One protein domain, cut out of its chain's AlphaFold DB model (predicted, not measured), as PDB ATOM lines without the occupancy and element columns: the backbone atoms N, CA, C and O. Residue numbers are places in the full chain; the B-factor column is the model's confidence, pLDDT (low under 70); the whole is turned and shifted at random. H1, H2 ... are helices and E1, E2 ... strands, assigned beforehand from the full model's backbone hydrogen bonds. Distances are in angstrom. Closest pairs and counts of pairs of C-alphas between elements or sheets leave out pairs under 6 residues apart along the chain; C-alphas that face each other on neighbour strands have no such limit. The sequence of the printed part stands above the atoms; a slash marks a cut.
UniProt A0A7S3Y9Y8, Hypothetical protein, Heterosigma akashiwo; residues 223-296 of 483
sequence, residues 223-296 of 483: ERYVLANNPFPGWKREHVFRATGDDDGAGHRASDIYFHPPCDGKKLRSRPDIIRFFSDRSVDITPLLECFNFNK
ATOM      1  N   GLU A 223      -6.587  -4.817 -17.180       44.34
ATOM      2  CA  GLU A 223      -5.202  -4.428 -17.430       44.34
ATOM      3  C   GLU A 223      -4.797  -3.323 -16.448       44.34
ATOM      4  O   GLU A 223      -5.266  -2.183 -16.504       44.34
ATOM      5  N   ARG A 224      -3.929  -3.714 -15.512       47.03
ATOM      6  CA  ARG A 224      -3.261  -2.854 -14.539       47.03
ATOM      7  C   ARG A 224      -1.781  -2.815 -14.887       47.03
ATOM      8  O   ARG A 224      -1.107  -3.838 -14.815       47.03
ATOM      9  N   TYR A 225      -1.273  -1.620 -15.150       46.31
ATOM     10  CA  TYR A 225       0.148  -1.366 -15.347       46.31
ATOM     11  C   TYR A 225       0.692  -0.591 -14.148       46.31
ATOM     12  O   TYR A 225       0.169   0.470 -13.816       46.31
ATOM     13  N   VAL A 226       1.728  -1.113 -13.483       45.53
ATOM     14  CA  VAL A 226       2.426  -0.419 -12.387       45.53
ATOM     15  C   VAL A 226       3.813  -0.025 -12.875       45.53
ATOM     16  O   VAL A 226       4.678  -0.870 -13.074       45.53
ATOM     17  N   LEU A 227       4.003   1.273 -13.069       47.94
ATOM     18  CA  LEU A 227       5.196   1.915 -13.604       47.94
ATOM     19  C   LEU A 227       5.983   2.488 -12.419       47.94
ATOM     20  O   LEU A 227       5.419   3.244 -11.627       47.94
ATOM     21  N   ALA A 228       7.259   2.142 -12.247       37.22
ATOM     22  CA  ALA A 228       7.967   2.509 -11.012       37.22
ATOM     23  C   ALA A 228       8.429   3.977 -10.935       37.22
ATOM     24  O   ALA A 228       8.871   4.389  -9.865       37.22
ATOM     25  N   ASN A 229       8.317   4.752 -12.024       50.12
ATOM     26  CA  ASN A 229       8.867   6.107 -12.088       50.12
ATOM     27  C   ASN A 229       7.817   7.181 -12.372       50.12
ATOM     28  O   ASN A 229       7.209   7.257 -13.440       50.12
ATOM     29  N   ASN A 230       7.717   8.063 -11.393       60.75
ATOM     30  CA  ASN A 230       6.990   9.320 -11.336       60.75
ATOM     31  C   ASN A 230       8.055  10.453 -11.294       60.75
ATOM     32  O   ASN A 230       9.167  10.175 -10.842       60.75
ATOM     33  N   PRO A 231       7.781  11.725 -11.655       62.53
ATOM     34  CA  PRO A 231       8.649  12.868 -11.300       62.53
ATOM     35  C   PRO A 231       9.006  12.981  -9.806       62.53
ATOM     36  O   PRO A 231       9.927  13.707  -9.449       62.53
ATOM     37  N   PHE A 232       8.290  12.271  -8.932       74.75
ATOM     38  CA  PHE A 232       8.593  12.140  -7.514       74.75
ATOM     39  C   PHE A 232       9.382  10.832  -7.266       74.75
ATOM     40  O   PHE A 232       8.806   9.752  -7.437       74.75
ATOM     41  N   PRO A 233      10.671  10.880  -6.870       67.62
ATOM     42  CA  PRO A 233      11.496   9.681  -6.692       67.62
ATOM     43  C   PRO A 233      10.898   8.662  -5.712       67.62
ATOM     44  O   PRO A 233      10.339   9.025  -4.677       67.62
ATOM     45  N   GLY A 234      10.997   7.372  -6.045       71.88
ATOM     46  CA  GLY A 234      10.454   6.269  -5.240       71.88
ATOM     47  C   GLY A 234       8.927   6.093  -5.290       71.88
ATOM     48  O   GLY A 234       8.415   5.125  -4.724       71.88
ATOM     49  N   TRP A 235       8.183   6.978  -5.964       80.88
ATOM     50  CA  TRP A 235       6.739   6.825  -6.163       80.88
ATOM     51  C   TRP A 235       6.415   5.982  -7.400       80.88
ATOM     52  O   TRP A 235       6.954   6.223  -8.478       80.88
ATOM     53  N   LYS A 236       5.414   5.100  -7.294       77.44
ATOM     54  CA  LYS A 236       4.917   4.294  -8.425       77.44
ATOM     55  C   LYS A 236       3.673   4.930  -9.054       77.44
ATOM     56  O   LYS A 236       2.796   5.412  -8.340       77.44
ATOM     57  N   ARG A 237       3.553   4.893 -10.381       78.19
ATOM     58  CA  ARG A 237       2.366   5.297 -11.155       78.19
ATOM     59  C   ARG A 237       1.600   4.042 -11.585       78.19
ATOM     60  O   ARG A 237       2.146   3.196 -12.279       78.19
ATOM     61  N   GLU A 238       0.341   3.907 -11.190       80.38
ATOM     62  CA  GLU A 238      -0.547   2.817 -11.617       80.38
ATOM     63  C   GLU A 238      -1.530   3.347 -12.669       80.38
ATOM     64  O   GLU A 238      -2.322   4.241 -12.375       80.38
ATOM     65  N   HIS A 239      -1.507   2.790 -13.879       77.50
ATOM     66  CA  HIS A 239      -2.512   3.045 -14.915       77.50
ATOM     67  C   HIS A 239      -3.489   1.868 -14.968       77.50
ATOM     68  O   HIS A 239      -3.075   0.706 -14.974       77.50
ATOM     69  N   VAL A 240      -4.789   2.170 -14.945       81.81
ATOM     70  CA  VAL A 240      -5.869   1.178 -14.882       81.81
ATOM     71  C   VAL A 240      -6.897   1.490 -15.956       81.81
ATOM     72  O   VAL A 240      -7.510   2.557 -15.938       81.81
ATOM     73  N   PHE A 241      -7.142   0.541 -16.854       78.81
ATOM     74  CA  PHE A 241      -8.291   0.612 -17.753       78.81
ATOM     75  C   PHE A 241      -9.563   0.221 -17.000       78.81
ATOM     76  O   PHE A 241      -9.594  -0.797 -16.303       78.81
ATOM     77  N   ARG A 242     -10.620   1.029 -17.125       81.94
ATOM     78  CA  ARG A 242     -11.925   0.703 -16.544       81.94
ATOM     79  C   ARG A 242     -12.514  -0.482 -17.307       81.94
ATOM     80  O   ARG A 242     -12.516  -0.496 -18.535       81.94
ATOM     81  N   ALA A 243     -13.034  -1.470 -16.584       79.50
ATOM     82  CA  ALA A 243     -13.731  -2.603 -17.194       79.50
ATOM     83  C   ALA A 243     -15.177  -2.272 -17.620       79.50
ATOM     84  O   ALA A 243     -15.797  -3.061 -18.329       79.50
ATOM     85  N   THR A 244     -15.710  -1.131 -17.174       78.56
ATOM     86  CA  THR A 244     -17.086  -0.668 -17.411       78.56
ATOM     87  C   THR A 244     -17.154   0.857 -17.450       78.56
ATOM     88  O   THR A 244     -16.398   1.526 -16.739       78.56
ATOM     89  N   GLY A 245     -18.122   1.384 -18.198       70.06
ATOM     90  CA  GLY A 245     -18.249   2.801 -18.543       70.06
ATOM     91  C   GLY A 245     -17.963   3.006 -20.029       70.06
ATOM     92  O   GLY A 245     -17.305   2.166 -20.643       70.06
ATOM     93  N   ASP A 246     -18.481   4.090 -20.595       68.75
ATOM     94  CA  ASP A 246     -18.262   4.427 -22.000       68.75
ATOM     95  C   ASP A 246     -16.781   4.744 -22.278       68.75
ATOM     96  O   ASP A 246     -16.040   5.188 -21.391       68.75
ATOM     97  N   ASP A 247     -16.347   4.504 -23.516       71.94
ATOM     98  CA  ASP A 247     -15.042   4.952 -24.011       71.94
ATOM     99  C   ASP A 247     -14.953   6.494 -23.978       71.94
ATOM    100  O   ASP A 247     -15.969   7.188 -23.938       71.94
ATOM    101  N   ASP A 248     -13.741   7.062 -24.000       66.12
ATOM    102  CA  ASP A 248     -13.475   8.496 -23.763       66.12
ATOM    103  C   ASP A 248     -13.876   9.445 -24.921       66.12
ATOM    104  O   ASP A 248     -13.231  10.459 -25.176       66.12
ATOM    105  N   GLY A 249     -14.953   9.115 -25.642       66.31
ATOM    106  CA  GLY A 249     -15.454   9.810 -26.834       66.31
ATOM    107  C   GLY A 249     -14.644   9.516 -28.100       66.31
ATOM    108  O   GLY A 249     -15.210   9.436 -29.186       66.31
ATOM    109  N   ALA A 250     -13.338   9.267 -27.961       66.06
ATOM    110  CA  ALA A 250     -12.422   8.931 -29.053       66.06
ATOM    111  C   ALA A 250     -12.345   7.421 -29.371       66.06
ATOM    112  O   ALA A 250     -11.515   6.993 -30.173       66.06
ATOM    113  N   GLY A 251     -13.176   6.589 -28.730       66.94
ATOM    114  CA  GLY A 251     -13.109   5.129 -28.863       66.94
ATOM    115  C   GLY A 251     -11.897   4.504 -28.159       66.94
ATOM    116  O   GLY A 251     -11.467   3.408 -28.525       66.94
ATOM    117  N   HIS A 252     -11.311   5.186 -27.167       66.38
ATOM    118  CA  HIS A 252     -10.326   4.587 -26.271       66.38
ATOM    119  C   HIS A 252     -10.956   4.280 -24.914       66.38
ATOM    120  O   HIS A 252     -11.696   5.087 -24.354       66.38
ATOM    121  N   ARG A 253     -10.588   3.134 -24.332       70.31
ATOM    122  CA  ARG A 253     -11.072   2.745 -23.004       70.31
ATOM    123  C   ARG A 253     -10.753   3.806 -21.962       70.31
ATOM    124  O   ARG A 253      -9.578   4.101 -21.693       70.31
ATOM    125  N   ALA A 254     -11.812   4.308 -21.328       80.38
ATOM    126  CA  ALA A 254     -11.714   5.179 -20.172       80.38
ATOM    127  C   ALA A 254     -10.766   4.551 -19.140       80.38
ATOM    128  O   ALA A 254     -10.852   3.364 -18.814       80.38
ATOM    129  N   SER A 255      -9.805   5.336 -18.664       80.44
ATOM    130  CA  SER A 255      -8.729   4.830 -17.818       80.44
ATOM    131  C   SER A 255      -8.295   5.860 -16.788       80.44
ATOM    132  O   SER A 255      -8.228   7.056 -17.065       80.44
ATOM    133  N   ASP A 256      -8.011   5.369 -15.587       85.25
ATOM    134  CA  ASP A 256      -7.615   6.162 -14.433       85.25
ATOM    135  C   ASP A 256      -6.112   6.020 -14.188       85.25
ATOM    136  O   ASP A 256      -5.526   4.946 -14.361       85.25
ATOM    137  N   ILE A 257      -5.487   7.113 -13.754       83.94
ATOM    138  CA  ILE A 257      -4.076   7.155 -13.379       83.94
ATOM    139  C   ILE A 257      -4.003   7.441 -11.883       83.94
ATOM    140  O   ILE A 257      -4.625   8.376 -11.380       83.94
ATOM    141  N   TYR A 258      -3.219   6.635 -11.182       88.06
ATOM    142  CA  TYR A 258      -3.006   6.743  -9.750       88.06
ATOM    143  C   TYR A 258      -1.521   6.819  -9.425       88.06
ATOM    144  O   TYR A 258      -0.680   6.295 -10.154       88.06
ATOM    145  N   PHE A 259      -1.207   7.423  -8.288       87.31
ATOM    146  CA  PHE A 259       0.150   7.617  -7.813       87.31
ATOM    147  C   PHE A 259       0.278   7.112  -6.377       87.31
ATOM    148  O   PHE A 259      -0.549   7.414  -5.515       87.31
ATOM    149  N   HIS A 260       1.320   6.319  -6.155       86.94
ATOM    150  CA  HIS A 260       1.613   5.595  -4.925       86.94
ATOM    151  C   HIS A 260       2.916   6.136  -4.334       86.94
ATOM    152  O   HIS A 260       3.991   5.724  -4.786       86.94
ATOM    153  N   PRO A 261       2.859   7.076  -3.377       88.56
ATOM    154  CA  PRO A 261       4.018   7.479  -2.589       88.56
ATOM    155  C   PRO A 261       4.729   6.293  -1.915       88.56
ATOM    156  O   PRO A 261       4.069   5.328  -1.517       88.56
ATOM    157  N   PRO A 262       6.063   6.368  -1.734       78.69
ATOM    158  CA  PRO A 262       6.806   5.382  -0.962       78.69
ATOM    159  C   PRO A 262       6.303   5.342   0.485       78.69
ATOM    160  O   PRO A 262       5.912   6.368   1.045       78.69
ATOM    161  N   CYS A 263       6.333   4.148   1.081       76.00
ATOM    162  CA  CYS A 263       5.988   3.827   2.477       76.00
ATOM    163  C   CYS A 263       4.532   4.095   2.927       76.00
ATOM    164  O   CYS A 263       4.021   3.351   3.756       76.00
ATOM    165  N   ASP A 264       3.835   5.094   2.382       76.00
ATOM    166  CA  ASP A 264       2.515   5.532   2.864       76.00
ATOM    167  C   ASP A 264       1.355   4.592   2.482       76.00
ATOM    168  O   ASP A 264       0.273   4.695   3.060       76.00
ATOM    169  N   GLY A 265       1.515   3.752   1.451       82.94
ATOM    170  CA  GLY A 265       0.460   2.869   0.916       82.94
ATOM    171  C   GLY A 265      -0.766   3.586   0.318       82.94
ATOM    172  O   GLY A 265      -1.690   2.937  -0.174       82.94
ATOM    173  N   LYS A 266      -0.793   4.924   0.358       89.31
ATOM    174  CA  LYS A 266      -1.876   5.766  -0.165       89.31
ATOM    175  C   LYS A 266      -1.919   5.704  -1.688       89.31
ATOM    176  O   LYS A 266      -0.887   5.686  -2.348       89.31
ATOM    177  N   LYS A 267      -3.132   5.756  -2.237       92.19
ATOM    178  CA  LYS A 267      -3.400   5.761  -3.678       92.19
ATOM    179  C   LYS A 267      -4.030   7.096  -4.070       92.19
ATOM    180  O   LYS A 267      -5.219   7.314  -3.850       92.19
ATOM    181  N   LEU A 268      -3.218   8.003  -4.607       92.25
ATOM    182  CA  LEU A 268      -3.609   9.373  -4.948       92.25
ATOM    183  C   LEU A 268      -4.076   9.423  -6.410       92.25
ATOM    184  O   LEU A 268      -3.438   8.822  -7.272       92.25
ATOM    185  N   ARG A 269      -5.197  10.095  -6.697       90.69
ATOM    186  CA  ARG A 269      -5.920   9.986  -7.986       90.69
ATOM    187  C   ARG A 269      -6.048  11.301  -8.759       90.69
ATOM    188  O   ARG A 269      -6.758  11.356  -9.758       90.69
ATOM    189  N   SER A 270      -5.453  12.383  -8.259       88.25
ATOM    190  CA  SER A 270      -5.641  13.728  -8.804       88.25
ATOM    191  C   SER A 270      -4.501  14.677  -8.414       88.25
ATOM    192  O   SER A 270      -3.771  14.427  -7.453       88.25
ATOM    193  N   ARG A 271      -4.380  15.806  -9.130       86.62
ATOM    194  CA  ARG A 271      -3.455  16.899  -8.777       86.62
ATOM    195  C   ARG A 271      -3.714  17.439  -7.354       86.62
ATOM    196  O   ARG A 271      -2.743  17.506  -6.603       86.62
ATOM    197  N   PRO A 272      -4.962  17.742  -6.924       90.69
ATOM    198  CA  PRO A 272      -5.238  18.160  -5.546       90.69
ATOM    199  C   PRO A 272      -4.849  17.140  -4.468       90.69
ATOM    200  O   PRO A 272      -4.352  17.543  -3.419       90.69
ATOM    201  N   ASP A 273      -5.018  15.831  -4.709       92.06
ATOM    202  CA  ASP A 273      -4.586  14.803  -3.745       92.06
ATOM    203  C   ASP A 273      -3.076  14.849  -3.493       92.06
ATOM    204  O   ASP A 273      -2.626  14.634  -2.368       92.06
ATOM    205  N   ILE A 274      -2.304  15.123  -4.547       88.50
ATOM    206  CA  ILE A 274      -0.842  15.151  -4.511       88.50
ATOM    207  C   ILE A 274      -0.341  16.475  -3.938       88.50
ATOM    208  O   ILE A 274       0.550  16.438  -3.098       88.50
ATOM    209  N   ILE A 275      -0.968  17.611  -4.275       89.38
ATOM    210  CA  ILE A 275      -0.727  18.889  -3.581       89.38
ATOM    211  C   ILE A 275      -0.913  18.685  -2.075       89.38
ATOM    212  O   ILE A 275       0.042  18.853  -1.324       89.38
ATOM    213  N   ARG A 276      -2.092  18.211  -1.641       92.06
ATOM    214  CA  ARG A 276      -2.381  17.970  -0.219       92.06
ATOM    215  C   ARG A 276      -1.362  17.029   0.427       92.06
ATOM    216  O   ARG A 276      -0.862  17.347   1.493       92.06
ATOM    217  N   PHE A 277      -0.986  15.926  -0.226       91.88
ATOM    218  CA  PHE A 277      -0.001  14.979   0.314       91.88
ATOM    219  C   PHE A 277       1.358  15.619   0.666       91.88
ATOM    220  O   PHE A 277       2.015  15.173   1.614       91.88
ATOM    221  N   PHE A 278       1.791  16.633  -0.090       89.62
ATOM    222  CA  PHE A 278       3.022  17.381   0.179       89.62
ATOM    223  C   PHE A 278       2.789  18.599   1.093       89.62
ATOM    224  O   PHE A 278       3.621  18.856   1.964       89.62
ATOM    225  N   SER A 279       1.634  19.271   1.006       89.50
ATOM    226  CA  SER A 279       1.223  20.322   1.954       89.50
ATOM    227  C   SER A 279       1.095  19.797   3.391       89.50
ATOM    228  O   SER A 279       1.584  20.444   4.312       89.50
ATOM    229  N   ASP A 280       0.557  18.585   3.577       89.69
ATOM    230  CA  ASP A 280       0.499  17.850   4.856       89.69
ATOM    231  C   ASP A 280       1.901  17.583   5.458       89.69
ATOM    232  O   ASP A 280       2.023  17.146   6.603       89.69
ATOM    233  N   ARG A 281       2.969  17.809   4.679       87.19
ATOM    234  CA  ARG A 281       4.386  17.638   5.044       87.19
ATOM    235  C   ARG A 281       5.196  18.939   4.958       87.19
ATOM    236  O   ARG A 281       6.419  18.887   5.046       87.19
ATOM    237  N   SER A 282       4.538  20.086   4.778       91.88
ATOM    238  CA  SER A 282       5.171  21.405   4.613       91.88
ATOM    239  C   SER A 282       6.151  21.509   3.431       91.88
ATOM    240  O   SER A 282       7.086  22.306   3.474       91.88
ATOM    241  N   VAL A 283       5.944  20.722   2.369       85.38
ATOM    242  CA  VAL A 283       6.732  20.796   1.129       85.38
ATOM    243  C   VAL A 283       5.883  21.456   0.047       85.38
ATOM    244  O   VAL A 283       4.832  20.928  -0.318       85.38
ATOM    245  N   ASP A 284       6.340  22.585  -0.497       84.50
ATOM    246  CA  ASP A 284       5.761  23.119  -1.730       84.50
ATOM    247  C   ASP A 284       6.333  22.375  -2.945       84.50
ATOM    248  O   ASP A 284       7.542  22.188  -3.081       84.50
ATOM    249  N   ILE A 285       5.434  21.941  -3.823       82.81
ATOM    250  CA  ILE A 285       5.738  21.263  -5.088       82.81
ATOM    251  C   ILE A 285       5.075  21.961  -6.282       82.81
ATOM    252  O   ILE A 285       5.104  21.429  -7.392       82.81
ATOM    253  N   THR A 286       4.463  23.130  -6.081       79.94
ATOM    254  CA  THR A 286       3.686  23.842  -7.106       79.94
ATOM    255  C   THR A 286       4.486  24.075  -8.401       79.94
ATOM    256  O   THR A 286       3.971  23.680  -9.452       79.94
ATOM    257  N   PRO A 287       5.763  24.519  -8.370       76.50
ATOM    258  CA  PRO A 287       6.571  24.680  -9.587       76.50
ATOM    259  C   PRO A 287       6.855  23.358 -10.323       76.50
ATOM    260  O   PRO A 287       6.858  23.305 -11.551       76.50
ATOM    261  N   LEU A 288       7.051  22.254  -9.589       71.75
ATOM    262  CA  LEU A 288       7.230  20.922 -10.188       71.75
ATOM    263  C   LEU A 288       5.930  20.438 -10.851       71.75
ATOM    264  O   LEU A 288       5.958  19.761 -11.879       71.75
ATOM    265  N   LEU A 289       4.783  20.791 -10.265       76.12
ATOM    266  CA  LEU A 289       3.473  20.425 -10.780       76.12
ATOM    267  C   LEU A 289       3.048  21.244 -11.996       76.12
ATOM    268  O   LEU A 289       2.359  20.704 -12.853       76.12
ATOM    269  N   GLU A 290       3.386  22.527 -12.095       75.69
ATOM    270  CA  GLU A 290       3.096  23.356 -13.280       75.69
ATOM    271  C   GLU A 290       3.612  22.702 -14.570       75.69
ATOM    272  O   GLU A 290       2.867  22.585 -15.543       75.69
ATOM    273  N   CYS A 291       4.817  22.133 -14.527       62.38
ATOM    274  CA  CYS A 291       5.414  21.383 -15.633       62.38
ATOM    275  C   CYS A 291       4.882  19.943 -15.810       62.38
ATOM    276  O   CYS A 291       5.227  19.291 -16.798       62.38
ATOM    277  N   PHE A 292       4.070  19.407 -14.887       68.94
ATOM    278  CA  PHE A 292       3.638  18.004 -14.901       68.94
ATOM    279  C   PHE A 292       2.151  17.824 -15.230       68.94
ATOM    280  O   PHE A 292       1.258  18.225 -14.473       68.94
ATOM    281  N   ASN A 293       1.868  17.140 -16.344       71.38
ATOM    282  CA  ASN A 293       0.498  16.873 -16.769       71.38
ATOM    283  C   ASN A 293       0.063  15.434 -16.449       71.38
ATOM    284  O   ASN A 293       0.323  14.490 -17.195       71.38
ATOM    285  N   PHE A 294      -0.697  15.313 -15.363       69.62
ATOM    286  CA  PHE A 294      -1.302  14.079 -14.856       69.62
ATOM    287  C   PHE A 294      -2.086  13.256 -15.884       69.62
ATOM    288  O   PHE A 294      -2.107  12.031 -15.782       69.62
ATOM    289  N   ASN A 295      -2.714  13.907 -16.866       66.19
ATOM    290  CA  ASN A 295      -3.574  13.247 -17.847       66.19
ATOM    291  C   ASN A 295      -2.792  12.737 -19.066       66.19
ATOM    292  O   ASN A 295      -3.336  11.967 -19.858       66.19
ATOM    293  N   LYS A 296      -1.522  13.133 -19.242       66.00
ATOM    294  CA  LYS A 296      -0.705  12.666 -20.368       66.00
ATOM    295  C   LYS A 296      -0.263  11.227 -20.112       66.00
ATOM    296  O   LYS A 296       0.532  10.926 -19.218       66.00
TER     297      LYS A 296
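AT A GLANCE: This is residues 223 to 296 of the 483 residues of the protein "Hypothetical protein" of Heterosigma akashiwo (UniProt A0A7S3Y9Y8). A narrow antiparallel sheet of three strands, E1, E2 and E3, has two short helices, H1 and H2, set off on the side of its edge strand E3. A long loop, residues 242 to 254, reaches out from one end of the sheet, and the link between the helices lies toward the other end of the long axis. The printed part has 74 residues, in the order E1, E2, E3, H1, H2; the sheet's order is E1, E2, E3, and the class is mixed, helices and strands, with 30 residues, under half, in named elements. The whole is only just compact, close to loose, with a radius of gyration of the C-alphas of 13.5 A, and elongated, spanning 41 by 24 by 18 A.

HOW THE PARTS SIT: E1, residues 224 to 227, and E2, residues 236 to 241, form a hairpin of antiparallel neighbours, with 156 degrees between their directions. N 225 and O 239 are within hydrogen-bond range at 2.9 A, as are N 237 and O 227 at 2.8 A. E2 and E3, residues 255 to 260, form a second hairpin, antiparallel at 161 degrees; N 238 and O 258 are 2.8 A apart and N 256 and O 240 are 2.9 A apart, both within hydrogen-bond range. The three strands are a meander, each strand the antiparallel neighbour of the one before, with E1 and E3 as edge strands. H1, residues 271 to 279, is not on the sheet and is apart from E1 and E2. H2, residues 286 to 290, is not on the sheet and is apart from E1, E2 and E3. H1 and H2 are close but not clearly touching, their closest C-alphas being those of Ile 275 and Thr 286, 7.5 A apart. In both helices every O i to N i+4 pair is within hydrogen-bond range.

IN THESE COORDINATES: E1 begins at C-alpha 224, at (-3.261, -2.854, -14.539), and is 9.8 A long from first to last C-alpha. E2 measures 16.6 A and E3 16.5 A. H1 begins at C-alpha 271, at (-3.455, 16.899, -8.777), and measures 12.2 A. H2 measures 6.2 A and ends at C-alpha 290, at (3.096, 23.356, -13.280).

THE WHOLE: The two C-alphas farthest apart are those of Gly 251 and Ser 282, at 41.5 A. The printed part has no cut. The link from E2 to E3, 13 residues, is long; the other links are short. The mean pLDDT of the printed part is 76.0, and 21 residues are under 70, among them residues 223 to 231 and 248 to 252; E1 has a mean of 47.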